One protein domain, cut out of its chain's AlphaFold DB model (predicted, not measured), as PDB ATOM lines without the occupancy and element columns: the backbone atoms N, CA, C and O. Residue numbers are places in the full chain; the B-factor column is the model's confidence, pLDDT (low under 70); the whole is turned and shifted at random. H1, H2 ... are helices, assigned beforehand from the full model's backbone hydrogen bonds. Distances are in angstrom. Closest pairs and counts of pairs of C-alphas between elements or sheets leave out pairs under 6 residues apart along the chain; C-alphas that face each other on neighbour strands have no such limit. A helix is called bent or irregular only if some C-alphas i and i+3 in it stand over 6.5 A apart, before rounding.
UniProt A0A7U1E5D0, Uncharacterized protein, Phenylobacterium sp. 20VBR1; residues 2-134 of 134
ATOM      1  N   THR A   2      46.613  -9.807 -26.865       85.38
ATOM      2  CA  THR A   2      45.432  -9.190 -26.210       85.38
ATOM      3  C   THR A   2      45.540  -7.675 -26.008       85.38
ATOM      4  O   THR A   2      44.629  -6.942 -26.379       85.38
ATOM      5  N   LEU A   3      46.677  -7.200 -25.495       87.38
ATOM      6  CA  LEU A   3      46.964  -5.772 -25.300       87.38
ATOM      7  C   LEU A   3      46.882  -4.958 -26.601       87.38
ATOM      8  O   LEU A   3      46.292  -3.882 -26.612       87.38
ATOM      9  N   GLY A   4      47.424  -5.484 -27.701       85.94
ATOM     10  CA  GLY A   4      47.379  -4.830 -29.011       85.94
ATOM     11  C   GLY A   4      45.954  -4.678 -29.546       85.94
ATOM     12  O   GLY A   4      45.570  -3.607 -30.013       85.94
ATOM     13  N   ASN A   5      45.132  -5.716 -29.391       88.62
ATOM     14  CA  ASN A   5      43.724  -5.674 -29.788       88.62
ATOM     15  C   ASN A   5      42.903  -4.723 -28.905       88.62
ATOM     16  O   ASN A   5      42.051  -3.999 -29.417       88.62
ATOM     17  N   ALA A   6      43.174  -4.694 -27.597       93.25
ATOM     18  CA  ALA A   6      42.531  -3.757 -26.679       93.25
ATOM     19  C   ALA A   6      42.879  -2.301 -27.029       93.25
ATOM     20  O   ALA A   6      41.988  -1.453 -27.089       93.25
ATOM     21  N   LEU A   7      44.150  -2.027 -27.346       93.06
ATOM     22  CA  LEU A   7      44.591  -0.728 -27.854       93.06
ATOM     23  C   LEU A   7      43.855  -0.363 -29.148       93.06
ATOM     24  O   LEU A   7      43.341   0.750 -29.261       93.06
ATOM     25  N   ASN A   8      43.759  -1.294 -30.103       94.50
ATOM     26  CA  ASN A   8      43.031  -1.058 -31.345       94.50
ATOM     27  C   ASN A   8      41.566  -0.688 -31.081       94.50
ATOM     28  O   ASN A   8      41.078   0.316 -31.593       94.50
ATOM     29  N   ALA A   9      40.873  -1.464 -30.245       95.12
ATOM     30  CA  ALA A   9      39.476  -1.220 -29.902       95.12
ATOM     31  C   ALA A   9      39.280   0.158 -29.249       95.12
ATOM     32  O   ALA A   9      38.390   0.912 -29.646       95.12
ATOM     33  N   ALA A  10      40.150   0.532 -28.305       96.69
ATOM     34  CA  ALA A  10      40.115   1.845 -27.670       96.69
ATOM     35  C   ALA A  10      40.314   2.986 -28.685       96.69
ATOM     36  O   ALA A  10      39.592   3.988 -28.645       96.69
ATOM     37  N   LEU A  11      41.249   2.831 -29.628       95.94
ATOM     38  CA  LEU A  11      41.491   3.809 -30.691       95.94
ATOM     39  C   LEU A  11      40.317   3.906 -31.668       95.94
ATOM     40  O   LEU A  11      39.914   5.017 -32.008       95.94
ATOM     41  N   VAL A  12      39.728   2.777 -32.072       97.00
ATOM     42  CA  VAL A  12      38.532   2.739 -32.931       97.00
ATOM     43  C   VAL A  12      37.399   3.534 -32.286       97.00
ATOM     44  O   VAL A  12      36.861   4.444 -32.916       97.00
ATOM     45  N   LEU A  13      37.073   3.255 -31.020       97.88
ATOM     46  CA  LEU A  13      36.004   3.958 -30.302       97.88
ATOM     47  C   LEU A  13      36.298   5.458 -30.172       97.88
ATOM     48  O   LEU A  13      35.429   6.293 -30.437       97.88
ATOM     49  N   THR A  14      37.537   5.811 -29.831       97.62
ATOM     50  CA  THR A  14      37.960   7.207 -29.662       97.62
ATOM     51  C   THR A  14      37.877   7.980 -30.979       97.62
ATOM     52  O   THR A  14      37.279   9.057 -31.042       97.62
ATOM     53  N   PHE A  15      38.438   7.441 -32.062       97.56
ATOM     54  CA  PHE A  15      38.430   8.100 -33.366       97.56
ATOM     55  C   PHE A  15      37.032   8.150 -33.978       97.56
ATOM     56  O   PHE A  15      36.695   9.163 -34.590       97.56
ATOM     57  N   ALA A  16      36.190   7.139 -33.751       97.62
ATOM     58  CA  ALA A  16      34.784   7.167 -34.148       97.62
ATOM     59  C   ALA A  16      34.026   8.297 -33.445       97.62
ATOM     60  O   ALA A  16      33.375   9.110 -34.106       97.62
ATOM     61  N   ALA A  17      34.180   8.424 -32.123       97.69
ATOM     62  CA  ALA A  17      33.554   9.494 -31.351       97.69
ATOM     63  C   ALA A  17      34.012  10.890 -31.817       97.69
ATOM     64  O   ALA A  17      33.192  11.797 -31.985       97.69
ATOM     65  N   LEU A  18      35.309  11.071 -32.080       97.44
ATOM     66  CA  LEU A  18      35.866  12.343 -32.554       97.44
ATOM     67  C   LEU A  18      35.448  12.672 -33.993       97.44
ATOM     68  O   LEU A  18      35.107  13.824 -34.283       97.44
ATOM     69  N   ALA A  19      35.421  11.681 -34.886       96.44
ATOM     70  CA  ALA A  19      34.933  11.839 -36.253       96.44
ATOM     71  C   ALA A  19      33.451  12.236 -36.263       96.44
ATOM     72  O   ALA A  19      33.079  13.189 -36.952       96.44
ATOM     73  N   TRP A  20      32.625  11.587 -35.439       96.69
ATOM     74  CA  TRP A  20      31.209  11.918 -35.279       96.69
ATOM     75  C   TRP A  20      30.998  13.324 -34.712       96.69
ATOM     76  O   TRP A  20      30.262  14.133 -35.279       96.69
ATOM     77  N   ARG A  21      31.690  13.668 -33.619       96.75
ATOM     78  CA  ARG A  21      31.580  14.989 -32.980       96.75
ATOM     79  C   ARG A  21      31.965  16.117 -33.937       96.75
ATOM     80  O   ARG A  21      31.295  17.147 -33.977       96.75
ATOM     81  N   THR A  22      33.030  15.935 -34.714       96.62
ATOM     82  CA  THR A  22      33.481  16.939 -35.691       96.62
ATOM     83  C   THR A  22      32.571  17.033 -36.915       96.62
ATOM     84  O   THR A  22      32.396  18.139 -37.426       96.62
ATOM     85  N   ALA A  23      31.931  15.934 -37.332       95.06
ATOM     86  CA  ALA A  23      30.878  15.958 -38.349       95.06
ATOM     87  C   ALA A  23      29.654  16.753 -37.871       95.06
ATOM     88  O   ALA A  23      29.190  17.651 -38.573       95.06
ATOM     89  N   ARG A  24      29.180  16.501 -36.639       96.94
ATOM     90  CA  ARG A  24      28.058  17.251 -36.040       96.94
ATOM     91  C   ARG A  24      28.344  18.746 -35.920       96.94
ATOM     92  O   ARG A  24      27.456  19.555 -36.156       96.94
ATOM     93  N   ALA A  25      29.584  19.113 -35.603       96.75
ATOM     94  CA  ALA A  25      30.029  20.504 -35.547       96.75
ATOM     95  C   ALA A  25      30.280  21.138 -36.934       96.75
ATOM     96  O   ALA A  25      30.798  22.250 -37.000       96.75
ATOM     97  N   ARG A  26      29.974  20.435 -38.039       94.25
ATOM     98  CA  ARG A  26      30.227  20.856 -39.434       94.25
ATOM     99  C   ARG A  26      31.693  21.222 -39.721       94.25
ATOM    100  O   ARG A  26      32.004  21.925 -40.677       94.25
ATOM    101  N   ALA A  27      32.623  20.710 -38.916       95.81
ATOM    102  CA  ALA A  27      34.051  20.983 -39.028       95.81
ATOM    103  C   ALA A  27      34.725  19.966 -39.966       95.81
ATOM    104  O   ALA A  27      35.545  19.152 -39.533       95.81
ATOM    105  N   PHE A  28      34.386  20.002 -41.258       92.38
ATOM    106  CA  PHE A  28      34.741  18.955 -42.230       92.38
ATOM    107  C   PHE A  28      36.247  18.702 -42.382       92.38
ATOM    108  O   PHE A  28      36.669  17.555 -42.515       92.38
ATOM    109  N   ILE A  29      37.084  19.738 -42.275       93.25
ATOM    110  CA  ILE A  29      38.547  19.577 -42.329       93.25
ATOM    111  C   ILE A  29      39.061  18.738 -41.151       93.25
ATOM    112  O   ILE A  29      39.909  17.861 -41.327       93.25
ATOM    113  N   ARG A  30      38.527  18.966 -39.944       94.12
ATOM    114  CA  ARG A  30      38.863  18.170 -38.754       94.12
ATOM    115  C   ARG A  30      38.233  16.784 -38.827       94.12
ATOM    116  O   ARG A  30      38.906  15.815 -38.490       94.12
ATOM    117  N   HIS A  31      37.000  16.683 -39.318       95.81
ATOM    118  CA  HIS A  31      36.333  15.404 -39.550       95.81
ATOM    119  C   HIS A  31      37.161  14.500 -40.460       95.81
ATOM    120  O   HIS A  31      37.467  13.382 -40.063       95.81
ATOM    121  N   ARG A  32      37.629  15.000 -41.611       95.19
ATOM    122  CA  ARG A  32      38.478  14.234 -42.537       95.19
ATOM    123  C   ARG A  32      39.704  13.643 -41.839       95.19
ATOM    124  O   ARG A  32      40.044  12.488 -42.065       95.19
ATOM    125  N   ARG A  33      40.357  14.411 -40.962       96.19
ATOM    126  CA  ARG A  33      41.534  13.949 -40.207       96.19
ATOM    127  C   ARG A  33      41.198  12.798 -39.249       96.19
ATOM    128  O   ARG A  33      41.970  11.846 -39.175       96.19
ATOM    129  N   TRP A  34      40.076  12.865 -38.535       97.31
ATOM    130  CA  TRP A  34      39.648  11.788 -37.632       97.31
ATOM    131  C   TRP A  34      39.090  10.578 -38.380       97.31
ATOM    132  O   TRP A  34      39.381   9.450 -38.002       97.31
ATOM    133  N   ALA A  35      38.365  10.803 -39.476       96.81
ATOM    134  CA  ALA A  35      37.837   9.750 -40.334       96.81
ATOM    135  C   ALA A  35      38.958   8.918 -40.972       96.81
ATOM    136  O   ALA A  35      38.873   7.696 -40.983       96.81
ATOM    137  N   LEU A  36      40.045   9.554 -41.430       96.81
ATOM    138  CA  LEU A  36      41.217   8.829 -41.936       96.81
ATOM    139  C   LEU A  36      41.885   7.983 -40.844       96.81
ATOM    140  O   LEU A  36      42.220   6.830 -41.094       96.81
ATOM    141  N   ARG A  37      42.038   8.524 -39.626       97.25
ATOM    142  CA  ARG A  37      42.595   7.765 -38.490       97.25
ATOM    143  C   ARG A  37      41.733   6.555 -38.166       97.25
ATOM    144  O   ARG A  37      42.264   5.461 -38.019       97.25
ATOM    145  N   LEU A  38      40.415   6.747 -38.127       97.19
ATOM    146  CA  LEU A  38      39.441   5.681 -37.915       97.19
ATOM    147  C   LEU A  38      39.532   4.600 -38.997       97.19
ATOM    148  O   LEU A  38      39.601   3.420 -38.672       97.19
ATOM    149  N   PHE A  39      39.559   5.002 -40.269       96.19
ATOM    150  CA  PHE A  39      39.659   4.080 -41.399       96.19
ATOM    151  C   PHE A  39      40.887   3.175 -41.276       96.19
ATOM    152  O   PHE A  39      40.790   1.965 -41.460       96.19
ATOM    153  N   VAL A  40      42.031   3.751 -40.907       95.62
ATOM    154  CA  VAL A  40      43.276   3.004 -40.739       95.62
ATOM    155  C   VAL A  40      43.188   1.999 -39.583       95.62
ATOM    156  O   VAL A  40      43.499   0.828 -39.785       95.62
ATOM    157  N   VAL A  41      42.717   2.406 -38.398       96.12
ATOM    158  CA  VAL A  41      42.663   1.499 -37.229       96.12
ATOM    159  C   VAL A  41      41.579   0.419 -37.345       96.12
ATOM    160  O   VAL A  41      41.775  -0.707 -36.896       96.12
ATOM    161  N   ILE A  42      40.458   0.689 -38.022       95.75
ATOM    162  CA  ILE A  42      39.447  -0.349 -38.300       95.75
ATOM    163  C   ILE A  42      40.036  -1.464 -39.175       95.75
ATOM    164  O   ILE A  42      39.724  -2.638 -38.981       95.75
ATOM    165  N   ASN A  43      40.937  -1.118 -40.096       94.94
ATOM    166  CA  ASN A  43      41.605  -2.075 -40.972       94.94
ATOM    167  C   ASN A  43      42.842  -2.742 -40.335       94.94
ATOM    168  O   ASN A  43      43.553  -3.475 -41.020       94.94
ATOM    169  N   ALA A  44      43.101  -2.568 -39.033       92.25
ATOM    170  CA  ALA A  44      44.281  -3.129 -38.360       92.25
ATOM    171  C   ALA A  44      44.418  -4.654 -38.550       92.25
ATOM    172  O   ALA A  44      45.507  -5.151 -38.832       92.25
ATOM    173  N   VAL A  45      43.317  -5.413 -38.481       91.19
ATOM    174  CA  VAL A  45      43.328  -6.879 -38.688       91.19
ATOM    175  C   VAL A  45      43.756  -7.257 -40.112       91.19
ATOM    176  O   VAL A  45      44.347  -8.316 -40.341       91.19
ATOM    177  N   TRP A  46      43.451  -6.407 -41.089       89.75
ATOM    178  CA  TRP A  46      43.890  -6.605 -42.464       89.75
ATOM    179  C   TRP A  46      45.389  -6.316 -42.607       89.75
ATOM    180  O   TRP A  46      46.107  -7.137 -43.176       89.75
ATOM    181  N   PHE A  47      45.893  -5.239 -41.994       90.38
ATOM    182  CA  PHE A  47      47.333  -4.952 -41.940       90.38
ATOM    183  C   PHE A  47      48.126  -6.047 -41.218       90.38
ATOM    184  O   PHE A  47      49.227  -6.381 -41.644       90.38
ATOM    185  N   TYR A  48      47.552  -6.647 -40.172       90.00
ATOM    186  CA  TYR A  48      48.137  -7.798 -39.487       90.00
ATOM    187  C   TYR A  48      48.337  -8.975 -40.453       90.00
ATOM    188  O   TYR A  48      49.438  -9.514 -40.553       90.00
ATOM    189  N   ARG A  49      47.299  -9.326 -41.226       86.88
ATOM    190  CA  ARG A  49      47.383 -10.383 -42.248       86.88
ATOM    191  C   ARG A  49      48.407 -10.058 -43.330       86.88
ATOM    192  O   ARG A  49      49.197 -10.924 -43.687       86.88
ATOM    193  N   LEU A  50      48.427  -8.822 -43.821       87.62
ATOM    194  CA  LEU A  50      49.408  -8.384 -44.814       87.62
ATOM    195  C   LEU A  50      50.846  -8.488 -44.308       87.62
ATOM    196  O   LEU A  50      51.694  -9.052 -44.994       87.62
ATOM    197  N   GLY A  51      51.112  -7.970 -43.106       87.38
ATOM    198  CA  GLY A  51      52.437  -8.001 -42.494       87.38
ATOM    199  C   GLY A  51      52.930  -9.427 -42.267       87.38
ATOM    200  O   GLY A  51      54.070  -9.736 -42.597       87.38
ATOM    201  N   MET A  52      52.051 -10.312 -41.791       87.44
ATOM    202  CA  MET A  52      52.362 -11.731 -41.619       87.44
ATOM    203  C   MET A  52      52.697 -12.416 -42.953       87.44
ATOM    204  O   MET A  52      53.704 -13.108 -43.054       87.44
ATOM    205  N   MET A  53      51.888 -12.205 -43.994       84.50
ATOM    206  CA  MET A  53      52.082 -12.864 -45.294       84.50
ATOM    207  C   MET A  53      53.358 -12.394 -45.994       84.50
ATOM    208  O   MET A  53      54.101 -13.208 -46.538       84.50
ATOM    209  N   LEU A  54      53.643 -11.092 -45.940       85.62
ATOM    210  CA  LEU A  54      54.895 -10.540 -46.454       85.62
ATOM    211  C   LEU A  54      56.101 -11.076 -45.676       85.62
ATOM    212  O   LEU A  54      57.112 -11.420 -46.282       85.62
ATOM    213  N   TRP A  55      55.991 -11.198 -44.353       87.31
ATOM    214  CA  TRP A  55      57.061 -11.746 -43.523       87.31
ATOM    215  C   TRP A  55      57.386 -13.198 -43.874       87.31
ATOM    216  O   TRP A  55      58.554 -13.525 -44.096       87.31
ATOM    217  N   PHE A  56      56.356 -14.038 -44.011       84.94
ATOM    218  CA  PHE A  56      56.506 -15.429 -44.439       84.94
ATOM    219  C   PHE A  56      57.103 -15.548 -45.836       84.94
ATOM    220  O   PHE A  56      57.947 -16.412 -46.057       84.94
ATOM    221  N   ALA A  57      56.707 -14.681 -46.770       83.75
ATOM    222  CA  ALA A  57      57.260 -14.690 -48.119       83.75
ATOM    223  C   ALA A  57      58.753 -14.329 -48.134       83.75
ATOM    224  O   ALA A  57      59.525 -14.969 -48.845       83.75
ATOM    225  N   VAL A  58      59.169 -13.344 -47.331       86.38
ATOM    226  CA  VAL A  58      60.575 -12.917 -47.240       86.38
ATOM    227  C   VAL A  58      61.448 -13.971 -46.555       86.38
ATOM    228  O   VAL A  58      62.556 -14.228 -47.012       86.38
ATOM    229  N   HIS A  59      60.961 -14.593 -45.479       85.69
ATOM    230  CA  HIS A  59      61.744 -15.541 -44.677       85.69
ATOM    231  C   HIS A  59      61.551 -17.009 -45.082       85.69
ATOM    232  O   HIS A  59      62.164 -17.886 -44.480       85.69
ATOM    233  N   GLN A  60      60.689 -17.282 -46.069       79.44
ATOM    234  CA  GLN A  60      60.294 -18.626 -46.512       79.44
ATOM    235  C   GLN A  60      59.863 -19.556 -45.363       79.44
ATOM    236  O   GLN A  60      60.043 -20.770 -45.415       79.44
ATOM    237  N   GLY A  61      59.281 -18.986 -44.306       74.94
ATOM    238  CA  GLY A  61      58.891 -19.733 -43.120       74.94
ATOM    239  C   GLY A  61      58.474 -18.841 -41.950       74.94
ATOM    240  O   GLY A  61      58.611 -17.615 -42.012       74.94
ATOM    241  N   PRO A  62      57.968 -19.446 -40.862       78.44
ATOM    242  CA  PRO A  62      57.476 -18.739 -39.684       78.44
ATOM    243  C   PRO A  62      58.621 -18.308 -38.752       78.44
ATOM    244  O   PRO A  62      58.631 -18.604 -37.560       78.44
ATOM    245  N   VAL A  63      59.619 -17.603 -39.291       79.88
ATOM    246  CA  VAL A  63      60.780 -17.138 -38.518       79.88
ATOM    247  C   VAL A  63      60.327 -16.125 -37.467       79.88
ATOM    248  O   VAL A  63      59.671 -15.142 -37.790       79.88
ATOM    249  N   GLY A  64      60.659 -16.355 -36.198       76.06
ATOM    250  CA  GLY A  64      60.233 -15.473 -35.105       76.06
ATOM    251  C   GLY A  64      58.771 -15.641 -34.680       76.06
ATOM    252  O   GLY A  64      58.298 -14.825 -33.889       76.06
ATOM    253  N   HIS A  65      58.101 -16.690 -35.169       77.31
ATOM    254  CA  HIS A  65      56.822 -17.164 -34.654       77.31
ATOM    255  C   HIS A  65      57.020 -18.425 -33.815       77.31
ATOM    256  O   HIS A  65      57.849 -19.282 -34.123       77.31
ATOM    257  N   THR A  66      56.222 -18.560 -32.769       76.06
ATOM    258  CA  THR A  66      56.147 -19.757 -31.921       76.06
ATOM    259  C   THR A  66      54.765 -20.384 -32.034       76.06
ATOM    260  O   THR A  66      53.795 -19.728 -32.409       76.06
ATOM    261  N   ALA A  67      54.639 -21.663 -31.664       73.50
ATOM    262  CA  ALA A  67      53.346 -22.354 -31.654       73.50
ATOM    263  C   ALA A  67      52.301 -21.668 -30.746       73.50
ATOM    264  O   ALA A  67      51.102 -21.801 -30.979       73.50
ATOM    265  N   ALA A  68      52.755 -20.913 -29.739       74.44
ATOM    266  CA  ALA A  68      51.915 -20.130 -28.836       74.44
ATOM    267  C   ALA A  68      51.642 -18.683 -29.313       74.44
ATOM    268  O   ALA A  68      50.954 -17.945 -28.609       74.44
ATOM    269  N   PHE A  69      52.133 -18.270 -30.494       72.62
ATOM    270  CA  PHE A  69      52.024 -16.893 -31.015       72.62
ATOM    271  C   PHE A  69      52.564 -15.816 -30.052       72.62
ATOM    272  O   PHE A  69      52.021 -14.713 -29.922       72.62
ATOM    273  N   ASP A  70      53.641 -16.146 -29.349       78.12
ATOM    274  CA  ASP A  70      54.358 -15.274 -28.418       78.12
ATOM    275  C   ASP A  70      55.803 -15.005 -28.861       78.12
ATOM    276  O   ASP A  70      56.618 -14.490 -28.094       78.12
ATOM    277  N   GLY A  71      56.116 -15.308 -30.121       81.69
ATOM    278  CA  GLY A  71      57.421 -15.071 -30.702       81.69
ATOM    279  C   GLY A  71      57.744 -13.575 -30.795       81.69
ATOM    280  O   GLY A  71      56.850 -12.720 -30.769       81.69
ATOM    281  N   PRO A  72      59.029 -13.210 -30.938       83.88
ATOM    282  CA  PRO A  72      59.445 -11.809 -31.002       83.88
ATOM    283  C   PRO A  72      58.756 -11.041 -32.141       83.88
ATOM    284  O   PRO A  72      58.394  -9.874 -31.962       83.88
ATOM    285  N   PHE A  73      58.514 -11.689 -33.287       84.62
ATOM    286  CA  PHE A  73      57.793 -11.065 -34.395       84.62
ATOM    287  C   PHE A  73      56.282 -10.994 -34.140       84.62
ATOM    288  O   PHE A  73      55.662  -9.987 -34.478       84.62
ATOM    289  N   ASP A  74      55.687 -11.986 -33.472       83.56
ATOM    290  CA  ASP A  74      54.271 -11.953 -33.084       83.56
ATOM    291  C   ASP A  74      53.966 -10.799 -32.126       83.56
ATOM    292  O   ASP A  74      52.972 -10.086 -32.293       83.56
ATOM    293  N   ILE A  75      54.840 -10.581 -31.140       85.69
ATOM    294  CA  ILE A  75      54.726  -9.467 -30.194       85.69
ATOM    295  C   ILE A  75      54.868  -8.141 -30.938       85.69
ATOM    296  O   ILE A  75      54.039  -7.249 -30.754       85.69
ATOM    297  N   PHE A  76      55.871  -8.013 -31.808       89.19
ATOM    298  CA  PHE A  76      56.051  -6.819 -32.630       89.19
ATOM    299  C   PHE A  76      54.810  -6.534 -33.488       89.19
ATOM    300  O   PHE A  76      54.250  -5.434 -33.439       89.19
ATOM    301  N   LEU A  77      54.323  -7.534 -34.225       89.50
ATOM    302  CA  LEU A  77      53.186  -7.406 -35.128       89.50
ATOM    303  C   LEU A  77      51.883  -7.112 -34.370       89.50
ATOM    304  O   LEU A  77      51.044  -6.343 -34.851       89.50
ATOM    305  N   ALA A  78      51.744  -7.623 -33.143       87.81
ATOM    306  CA  ALA A  78      50.624  -7.319 -32.257       87.81
ATOM    307  C   ALA A  78      50.501  -5.827 -31.910       87.81
ATOM    308  O   ALA A  78      49.409  -5.400 -31.561       87.81
ATOM    309  N   PHE A  79      51.543  -5.008 -32.052       90.62
ATOM    310  CA  PHE A  79      51.430  -3.547 -31.922       90.62
ATOM    311  C   PHE A  79      51.565  -2.833 -33.270       90.62
ATOM    312  O   PHE A  79      50.837  -1.876 -33.548       90.62
ATOM    313  N   ALA A  80      52.451  -3.323 -34.140       91.88
ATOM    314  CA  ALA A  80      52.737  -2.706 -35.428       91.88
ATOM    315  C   ALA A  80      51.501  -2.635 -36.334       91.88
ATOM    316  O   ALA A  80      51.326  -1.634 -37.018       91.88
ATOM    317  N   HIS A  81      50.600  -3.624 -36.291       90.88
ATOM    318  CA  HIS A  81      49.394  -3.635 -37.131       90.88
ATOM    319  C   HIS A  81      48.450  -2.434 -36.909       90.88
ATOM    320  O   HIS A  81      47.653  -2.113 -37.787       90.88
ATOM    321  N   VAL A  82      48.564  -1.750 -35.766       92.31
ATOM    322  CA  VAL A  82      47.827  -0.517 -35.447       92.31
ATOM    323  C   VAL A  82      48.735   0.702 -35.576       92.31
ATOM    324  O   VAL A  82      48.382   1.683 -36.230       92.31
ATOM    325  N   LEU A  83      49.913   0.649 -34.947       93.62
ATOM    326  CA  LEU A  83      50.794   1.808 -34.809       93.62
ATOM    327  C   LEU A  83      51.480   2.188 -36.121       93.62
ATOM    328  O   LEU A  83      51.604   3.376 -36.406       93.62
ATOM    329  N   LEU A  84      51.901   1.213 -36.931       93.88
ATOM    330  CA  LEU A  84      52.628   1.481 -38.172       93.88
ATOM    331  C   LEU A  84      51.728   2.170 -39.216       93.88
ATOM    332  O   LEU A  84      52.111   3.241 -39.693       93.88
ATOM    333  N   PRO A  85      50.518   1.661 -39.533       93.69
ATOM    334  CA  PRO A  85      49.603   2.360 -40.433       93.69
ATOM    335  C   PRO A  85      49.211   3.752 -39.920       93.69
ATOM    336  O   PRO A  85      49.117   4.702 -40.702       93.69
ATOM    337  N   LEU A  86      49.016   3.900 -38.603       94.88
ATOM    338  CA  LEU A  86      48.692   5.188 -37.993       94.88
ATOM    339  C   LEU A  86      49.859   6.180 -38.116       94.88
ATOM    340  O   LEU A  86      49.636   7.331 -38.483       94.88
ATOM    341  N   ALA A  87      51.099   5.742 -37.889       95.88
ATOM    342  CA  ALA A  87      52.293   6.570 -38.049       95.88
ATOM    343  C   ALA A  87      52.473   7.042 -39.500       95.88
ATOM    344  O   ALA A  87      52.737   8.221 -39.737       95.88
ATOM    345  N   ILE A  88      52.256   6.158 -40.481       95.69
ATOM    346  CA  ILE A  88      52.280   6.515 -41.909       95.69
ATOM    347  C   ILE A  88      51.225   7.586 -42.212       95.69
ATOM    348  O   ILE A  88      51.513   8.560 -42.912       95.69
ATOM    349  N   LEU A  89      50.018   7.452 -41.655       96.25
ATOM    350  CA  LEU A  89      48.970   8.456 -41.817       96.25
ATOM    351  C   LEU A  89      49.359   9.809 -41.198       96.25
ATOM    352  O   LEU A  89      49.104  10.847 -41.810       96.25
ATOM    353  N   GLU A  90      49.966   9.828 -40.011       95.31
ATOM    354  CA  GLU A  90      50.431  11.076 -39.392       95.31
ATOM    355  C   GLU A  90      51.505  11.758 -40.241       95.31
ATOM    356  O   GLU A  90      51.413  12.962 -40.498       95.31
ATOM    357  N   LEU A  91      52.466  10.990 -40.764       94.44
ATOM    358  CA  LEU A  91      53.464  11.499 -41.702       94.44
ATOM    359  C   LEU A  91      52.799  12.073 -42.960       94.44
ATOM    360  O   LEU A  91      53.195  13.140 -43.431       94.44
ATOM    361  N   TYR A  92      51.770  11.408 -43.494       95.44
ATOM    362  CA  TYR A  92      51.028  11.880 -44.667       95.44
ATOM    363  C   TYR A  92      50.345  13.223 -44.393       95.44
ATOM    364  O   TYR A  92      50.452  14.165 -45.184       95.44
ATOM    365  N   LEU A  93      49.677  13.342 -43.244       93.38
ATOM    366  CA  LEU A  93      49.023  14.582 -42.836       93.38
ATOM    367  C   LEU A  93      50.039  15.706 -42.584       93.38
ATOM    368  O   LEU A  93      49.779  16.847 -42.976       93.38
ATOM    369  N   ALA A  94      51.191  15.399 -41.984       92.44
ATOM    370  CA  ALA A  94      52.265  16.357 -41.731       92.44
ATOM    371  C   ALA A  94      52.899  16.865 -43.037       92.44
ATOM    372  O   ALA A  94      53.005  18.077 -43.245       92.44
ATOM    373  N   ALA A  95      53.235  15.957 -43.960       92.75
ATOM    374  CA  ALA A  95      53.777  16.298 -45.276       92.75
ATOM    375  C   ALA A  95      52.796  17.148 -46.104       92.75
ATOM    376  O   ALA A  95      53.212  18.052 -46.829       92.75
ATOM    377  N   GLY A  96      51.489  16.901 -45.976       88.00
ATOM    378  CA  GLY A  96      50.452  17.694 -46.634       88.00
ATOM    379  C   GLY A  96      50.272  19.097 -46.044       88.00
ATOM    380  O   GLY A  96      50.060  20.043 -46.801       88.00
ATOM    381  N   ALA A  97      50.352  19.238 -44.718       88.06
ATOM    382  CA  ALA A  97      50.076  20.499 -44.026       88.06
ATOM    383  C   ALA A  97      51.264  21.472 -44.013       88.06
ATOM    384  O   ALA A  97      51.051  22.677 -44.104       88.06
ATOM    385  N   GLN A  98      52.488  20.962 -43.858       82.44
ATOM    386  CA  GLN A  98      53.686  21.781 -43.616       82.44
ATOM    387  C   GLN A  98      54.880  21.377 -44.501       82.44
ATOM    388  O   GLN A  98      55.935  22.001 -44.445       82.44
ATOM    389  N   GLY A  99      54.744  20.329 -45.319       80.81
ATOM    390  CA  GLY A  99      55.841  19.797 -46.122       80.81
ATOM    391  C   GLY A  99      56.089  20.562 -47.425       80.81
ATOM    392  O   GLY A  99      55.162  20.862 -48.184       80.81
ATOM    393  N   GLY A 100      57.367  20.804 -47.731       89.50
ATOM    394  CA  GLY A 100      57.814  21.256 -49.052       89.50
ATOM    395  C   GLY A 100      57.704  20.161 -50.127       89.50
ATOM    396  O   GLY A 100      57.352  19.014 -49.843       89.50
ATOM    397  N   ALA A 101      58.058  20.492 -51.375       90.81
ATOM    398  CA  ALA A 101      57.968  19.569 -52.516       90.81
ATOM    399  C   ALA A 101      58.702  18.232 -52.280       90.81
ATOM    400  O   ALA A 101      58.176  17.174 -52.615       90.81
ATOM    401  N   ARG A 102      59.869  18.266 -51.618       91.38
ATOM    402  CA  ARG A 102      60.639  17.060 -51.264       91.38
ATOM    403  C   ARG A 102      59.894  16.140 -50.296       91.38
ATOM    404  O   ARG A 102      59.854  14.937 -50.522       91.38
ATOM    405  N   ALA A 103      59.272  16.692 -49.251       91.81
ATOM    406  CA  ALA A 103      58.520  15.903 -48.271       91.81
ATOM    407  C   ALA A 103      57.288  15.242 -48.910       91.81
ATOM    408  O   ALA A 103      57.002  14.073 -48.658       91.81
ATOM    409  N   LYS A 104      56.596  15.970 -49.795       92.62
ATOM    410  CA  LYS A 104      55.473  15.433 -50.574       92.62
ATOM    411  C   LYS A 104      55.925  14.340 -51.546       92.62
ATOM    412  O   LYS A 104      55.261  13.313 -51.630       92.62
ATOM    413  N   GLY A 105      57.064  14.525 -52.217       94.06
ATOM    414  CA  GLY A 105      57.665  13.517 -53.095       94.06
ATOM    415  C   GLY A 105      58.069  12.241 -52.351       94.06
ATOM    416  O   GLY A 105      57.709  11.149 -52.777       94.06
ATOM    417  N   ALA A 106      58.732  12.372 -51.198       94.56
ATOM    418  CA  ALA A 106      59.102  11.235 -50.354       94.56
ATOM    419  C   ALA A 106      57.870  10.472 -49.843       94.56
ATOM    420  O   ALA A 106      57.834   9.245 -49.893       94.56
ATOM    421  N   MET A 107      56.829  11.190 -49.412       96.12
ATOM    422  CA  MET A 107      55.561  10.582 -49.004       96.12
ATOM    423  C   MET A 107      54.864   9.867 -50.170       96.12
ATOM    424  O   MET A 107      54.364   8.762 -49.995       96.12
ATOM    425  N   ALA A 108      54.856  10.451 -51.371       94.81
ATOM    426  CA  ALA A 108      54.291   9.802 -52.553       94.81
ATOM    427  C   ALA A 108      55.040   8.506 -52.908       94.81
ATOM    428  O   ALA A 108      54.404   7.482 -53.152       94.81
ATOM    429  N   ALA A 109      56.376   8.526 -52.868       96.12
ATOM    430  CA  ALA A 109      57.197   7.336 -53.080       96.12
ATOM    431  C   ALA A 109      56.923   6.259 -52.017       96.12
ATOM    432  O   ALA A 109      56.737   5.094 -52.358       96.12
ATOM    433  N   LEU A 110      56.819   6.650 -50.742       95.62
ATOM    434  CA  LEU A 110      56.456   5.741 -49.654       95.62
ATOM    435  C   LEU A 110      55.086   5.091 -49.896       95.62
ATOM    436  O   LEU A 110      54.960   3.873 -49.799       95.62
ATOM    437  N   LEU A 111      54.067   5.878 -50.249       95.06
ATOM    438  CA  LEU A 111      52.730   5.358 -50.545       95.06
ATOM    439  C   LEU A 111      52.727   4.418 -51.754       95.06
ATOM    440  O   LEU A 111      52.011   3.418 -51.731       95.06
ATOM    441  N   LEU A 112      53.534   4.698 -52.779       96.56
ATOM    442  CA  LEU A 112      53.688   3.808 -53.927       96.56
ATOM    443  C   LEU A 112      54.280   2.461 -53.501       96.56
ATOM    444  O   LEU A 112      53.709   1.421 -53.817       96.56
ATOM    445  N   VAL A 113      55.365   2.472 -52.724       95.19
ATOM    446  CA  VAL A 113      55.991   1.248 -52.195       95.19
ATOM    447  C   VAL A 113      55.005   0.449 -51.340       95.19
ATOM    448  O   VAL A 113      54.867  -0.757 -51.530       95.19
ATOM    449  N   LEU A 114      54.265   1.107 -50.445       93.19
ATOM    450  CA  LEU A 114      53.258   0.452 -49.603       93.19
ATOM    451  C   LEU A 114      52.091  -0.121 -50.416       93.19
ATOM    452  O   LEU A 114      51.567  -1.184 -50.079       93.19
ATOM    453  N   SER A 115      51.698   0.554 -51.496       93.50
ATOM    454  CA  SER A 115      50.656   0.072 -52.408       93.50
ATOM    455  C   SER A 115      51.122  -1.168 -53.171       93.50
ATOM    456  O   SER A 115      50.377  -2.140 -53.272       93.50
ATOM    457  N   LEU A 116      52.372  -1.178 -53.642       94.06
ATOM    458  CA  LEU A 116      52.976  -2.348 -54.283       94.06
ATOM    459  C   LEU A 116      53.125  -3.516 -53.303       94.06
ATOM    460  O   LEU A 116      52.768  -4.641 -53.643       94.06
ATOM    461  N   ALA A 117      53.574  -3.258 -52.072       90.00
ATOM    462  CA  ALA A 117      53.663  -4.272 -51.022       90.00
ATOM    463  C   ALA A 117      52.284  -4.856 -50.677       90.00
ATOM    464  O   ALA A 117      52.138  -6.066 -50.519       90.00
ATOM    465  N   THR A 118      51.256  -4.006 -50.627       90.12
ATOM    466  CA  THR A 118      49.861  -4.426 -50.457       90.12
ATOM    467  C   THR A 118      49.413  -5.333 -51.598       90.12
ATOM    468  O   THR A 118      48.879  -6.410 -51.344       90.12
ATOM    469  N   ALA A 119      49.643  -4.931 -52.851       91.38
ATOM    470  CA  ALA A 119      49.273  -5.722 -54.021       91.38
ATOM    471  C   ALA A 119      49.982  -7.085 -54.025       91.38
ATOM    472  O   ALA A 119      49.332  -8.113 -54.205       91.38
ATOM    473  N   ALA A 120      51.286  -7.108 -53.738       89.06
ATOM    474  CA  ALA A 120      52.059  -8.340 -53.611       89.06
ATOM    475  C   ALA A 120      51.508  -9.244 -52.498       89.06
ATOM    476  O   ALA A 120      51.281 -10.429 -52.724       89.06
ATOM    477  N   GLY A 121      51.225  -8.691 -51.318       86.38
ATOM    478  CA  GLY A 121      50.656  -9.452 -50.209       86.38
ATOM    479  C   GLY A 121      49.266 -10.019 -50.512       86.38
ATOM    480  O   GLY A 121      48.983 -11.161 -50.155       86.38
ATOM    481  N   VAL A 122      48.415  -9.280 -51.229       87.56
ATOM    482  CA  VAL A 122      47.119  -9.792 -51.706       87.56
ATOM    483  C   VAL A 122      47.317 -10.947 -52.688       87.56
ATOM    484  O   VAL A 122      46.667 -11.978 -52.535       87.56
ATOM    485  N   LEU A 123      48.235 -10.822 -53.651       87.88
ATOM    486  CA  LEU A 123      48.544 -11.898 -54.600       87.88
ATOM    487  C   LEU A 123      49.053 -13.157 -53.890       87.88
ATOM    488  O   LEU A 123      48.593 -14.254 -54.200       87.88
ATOM    489  N   LEU A 124      49.932 -13.001 -52.897       84.12
ATOM    490  CA  LEU A 124      50.437 -14.106 -52.079       84.12
ATOM    491  C   LEU A 124      49.310 -14.827 -51.330       84.12
ATOM    492  O   LEU A 124      49.269 -16.054 -51.323       84.12
ATOM    493  N   VAL A 125      48.364 -14.085 -50.746       80.88
ATOM    494  CA  VAL A 125      47.190 -14.675 -50.079       80.88
ATOM    495  C   VAL A 125      46.306 -15.417 -51.077       80.88
ATOM    496  O   VAL A 125      45.896 -16.547 -50.811       80.88
ATOM    497  N   VAL A 126      46.021 -14.810 -52.231       84.06
ATOM    498  CA  VAL A 126      45.180 -15.428 -53.263       84.06
ATOM    499  C   VAL A 126      45.808 -16.732 -53.748       84.06
ATOM    500  O   VAL A 126      45.142 -17.764 -53.715       84.06
ATOM    501  N   MET A 127      47.085 -16.714 -54.134       82.75
ATOM    502  CA  MET A 127      47.788 -17.890 -54.660       82.75
ATOM    503  C   MET A 127      48.049 -18.956 -53.592       82.75
ATOM    504  O   MET A 127      47.943 -20.143 -53.880       82.75
ATOM    505  N   GLY A 128      48.391 -18.554 -52.365       73.50
ATOM    506  CA  GLY A 128      48.774 -19.478 -51.298       73.50
ATOM    507  C   GLY A 128      47.601 -20.061 -50.510       73.50
ATOM    508  O   GLY A 128      47.720 -21.156 -49.966       73.50
ATOM    509  N   MET A 129      46.469 -19.353 -50.418       76.94
ATOM    510  CA  MET A 129      45.355 -19.757 -49.549       76.94
ATOM    511  C   MET A 129      44.051 -20.039 -50.289       76.94
ATOM    512  O   MET A 129      43.334 -20.954 -49.886       76.94
ATOM    513  N   TRP A 130      43.693 -19.232 -51.291       77.06
ATOM    514  CA  TRP A 130      42.357 -19.287 -51.902       77.06
ATOM    515  C   TRP A 130      42.335 -20.115 -53.180       77.06
ATOM    516  O   TRP A 130      41.504 -21.008 -53.296       77.06
ATOM    517  N   LEU A 131      43.270 -19.872 -54.097       79.69
ATOM    518  CA  LEU A 131      43.354 -20.578 -55.374       79.69
ATOM    519  C   LEU A 131      43.525 -22.104 -55.231       79.69
ATOM    520  O   LEU A 131      42.854 -22.816 -55.959       79.69
ATOM    521  N   PRO A 132      44.330 -22.642 -54.289       79.81
ATOM    522  CA  PRO A 132      44.498 -24.092 -54.150       79.81
ATOM    523  C   PRO A 132      43.260 -24.822 -53.611       79.81
ATOM    524  O   PRO A 132      43.263 -26.046 -53.523       79.81
ATOM    525  N   ARG A 133      42.251 -24.077 -53.143       74.69
ATOM    526  CA  ARG A 133      41.038 -24.611 -52.506       74.69
ATOM    527  C   ARG A 133      39.780 -24.409 -53.358       74.69
ATOM    528  O   ARG A 133      38.700 -24.765 -52.891       74.69
ATOM    529  N   LEU A 134      39.923 -23.802 -54.537       70.25
ATOM    530  CA  LEU A 134      38.898 -23.686 -55.576       70.25
ATOM    531  C   LEU A 134      39.097 -24.803 -56.600       70.25
ATOM    532  O   LEU A 134      38.067 -25.336 -57.059       70.25
TER     533      LEU A 134
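This is residues 2 to 134 of the 134 residues of an uncharacterized protein of Phenylobacterium sp. 20VBR1 (UniProt A0A7U1E5D0). H4 and H5 make a V, joined at its point by a tight turn, and H3 crosses the open mouth of the V, packed on both of them. The helical hairpin of H1 and H2 packs along H4, while the last residues of H5, 129 to 133, stick out with Leu 134. The printed part has 133 residues with five named helices, H1 to H5 in order along the chain, and no named strand: its class is all helix. It is only just loose, close to compact, with a radius of gyration of the C-alphas of 17.2 A and spans of 48 by 35 by 33 A.

H1, residues 2 to 24, and H2, residues 28 to 42, form a hairpin: they touch, closest at the C-alphas of Ala 19 and Trp 34, 4.9 A apart, at a shallow tilt of 22 degrees, opposite ways. With H4, residues 72 to 98, they make an up-and-down bundle, each helix running against the one before it in the bundle. H1 touches H4 with residues 4 to 8 alone, closest at the C-alphas of Gly 4 and Phe 79, 5.2 A. H2 touches H4 at a shallow tilt of 17 degrees, opposite ways; their closest C-alphas are those of Val 41 and Val 82, 5.8 A. H3, residues 44 to 59, meets H2 only through their link. H3 touches H4 at a steep tilt of 67 degrees, closest at the C-alphas of Tyr 48 and His 81, 4.9 A. H3 touches H5, residues 101 to 133, about perpendicular at 79 degrees; the C-alphas of Leu 50 and Gly 121 are closest, 5.6 A. H4, the hub, and H5 form a second hairpin, closest at the C-alphas of Ala 95 and Ala 103, 5.6 A, at a steep tilt of 37 degrees, only just past shallow. H5 is apart from H1 and H2. Every O i to N i+4 pair is within hydrogen-bond range in H1, H2 and H3; in H4 it is 20 of 23 and in H5 26 of 29.

H1 begins at C-alpha 2, (45.432, -9.190, -26.210), and is 33.1 A long. H2 measures 20.3 A and H3 22.3 A. H4, 36.3 A long, begins at C-alpha 72, (59.445, -11.809, -31.002), and has a kink of 49 degrees near residue 79. H5, the longest by residues, spans 47.3 A to C-alpha 133, (41.038, -24.611, -52.506); it has a kink of 33 degrees near residue 127 and is only just irregular, with C-alphas 128 and 131 6.9 A apart.

The two C-alphas farthest apart, those of Ala 25 and Gln 60, are 50.7 A apart. The printed part has no cut. The link from H3 to H4, residues 60 to 71, is long; the other three are tight. The mean pLDDT of the printed part is 89.7, and no printed residue is under 70.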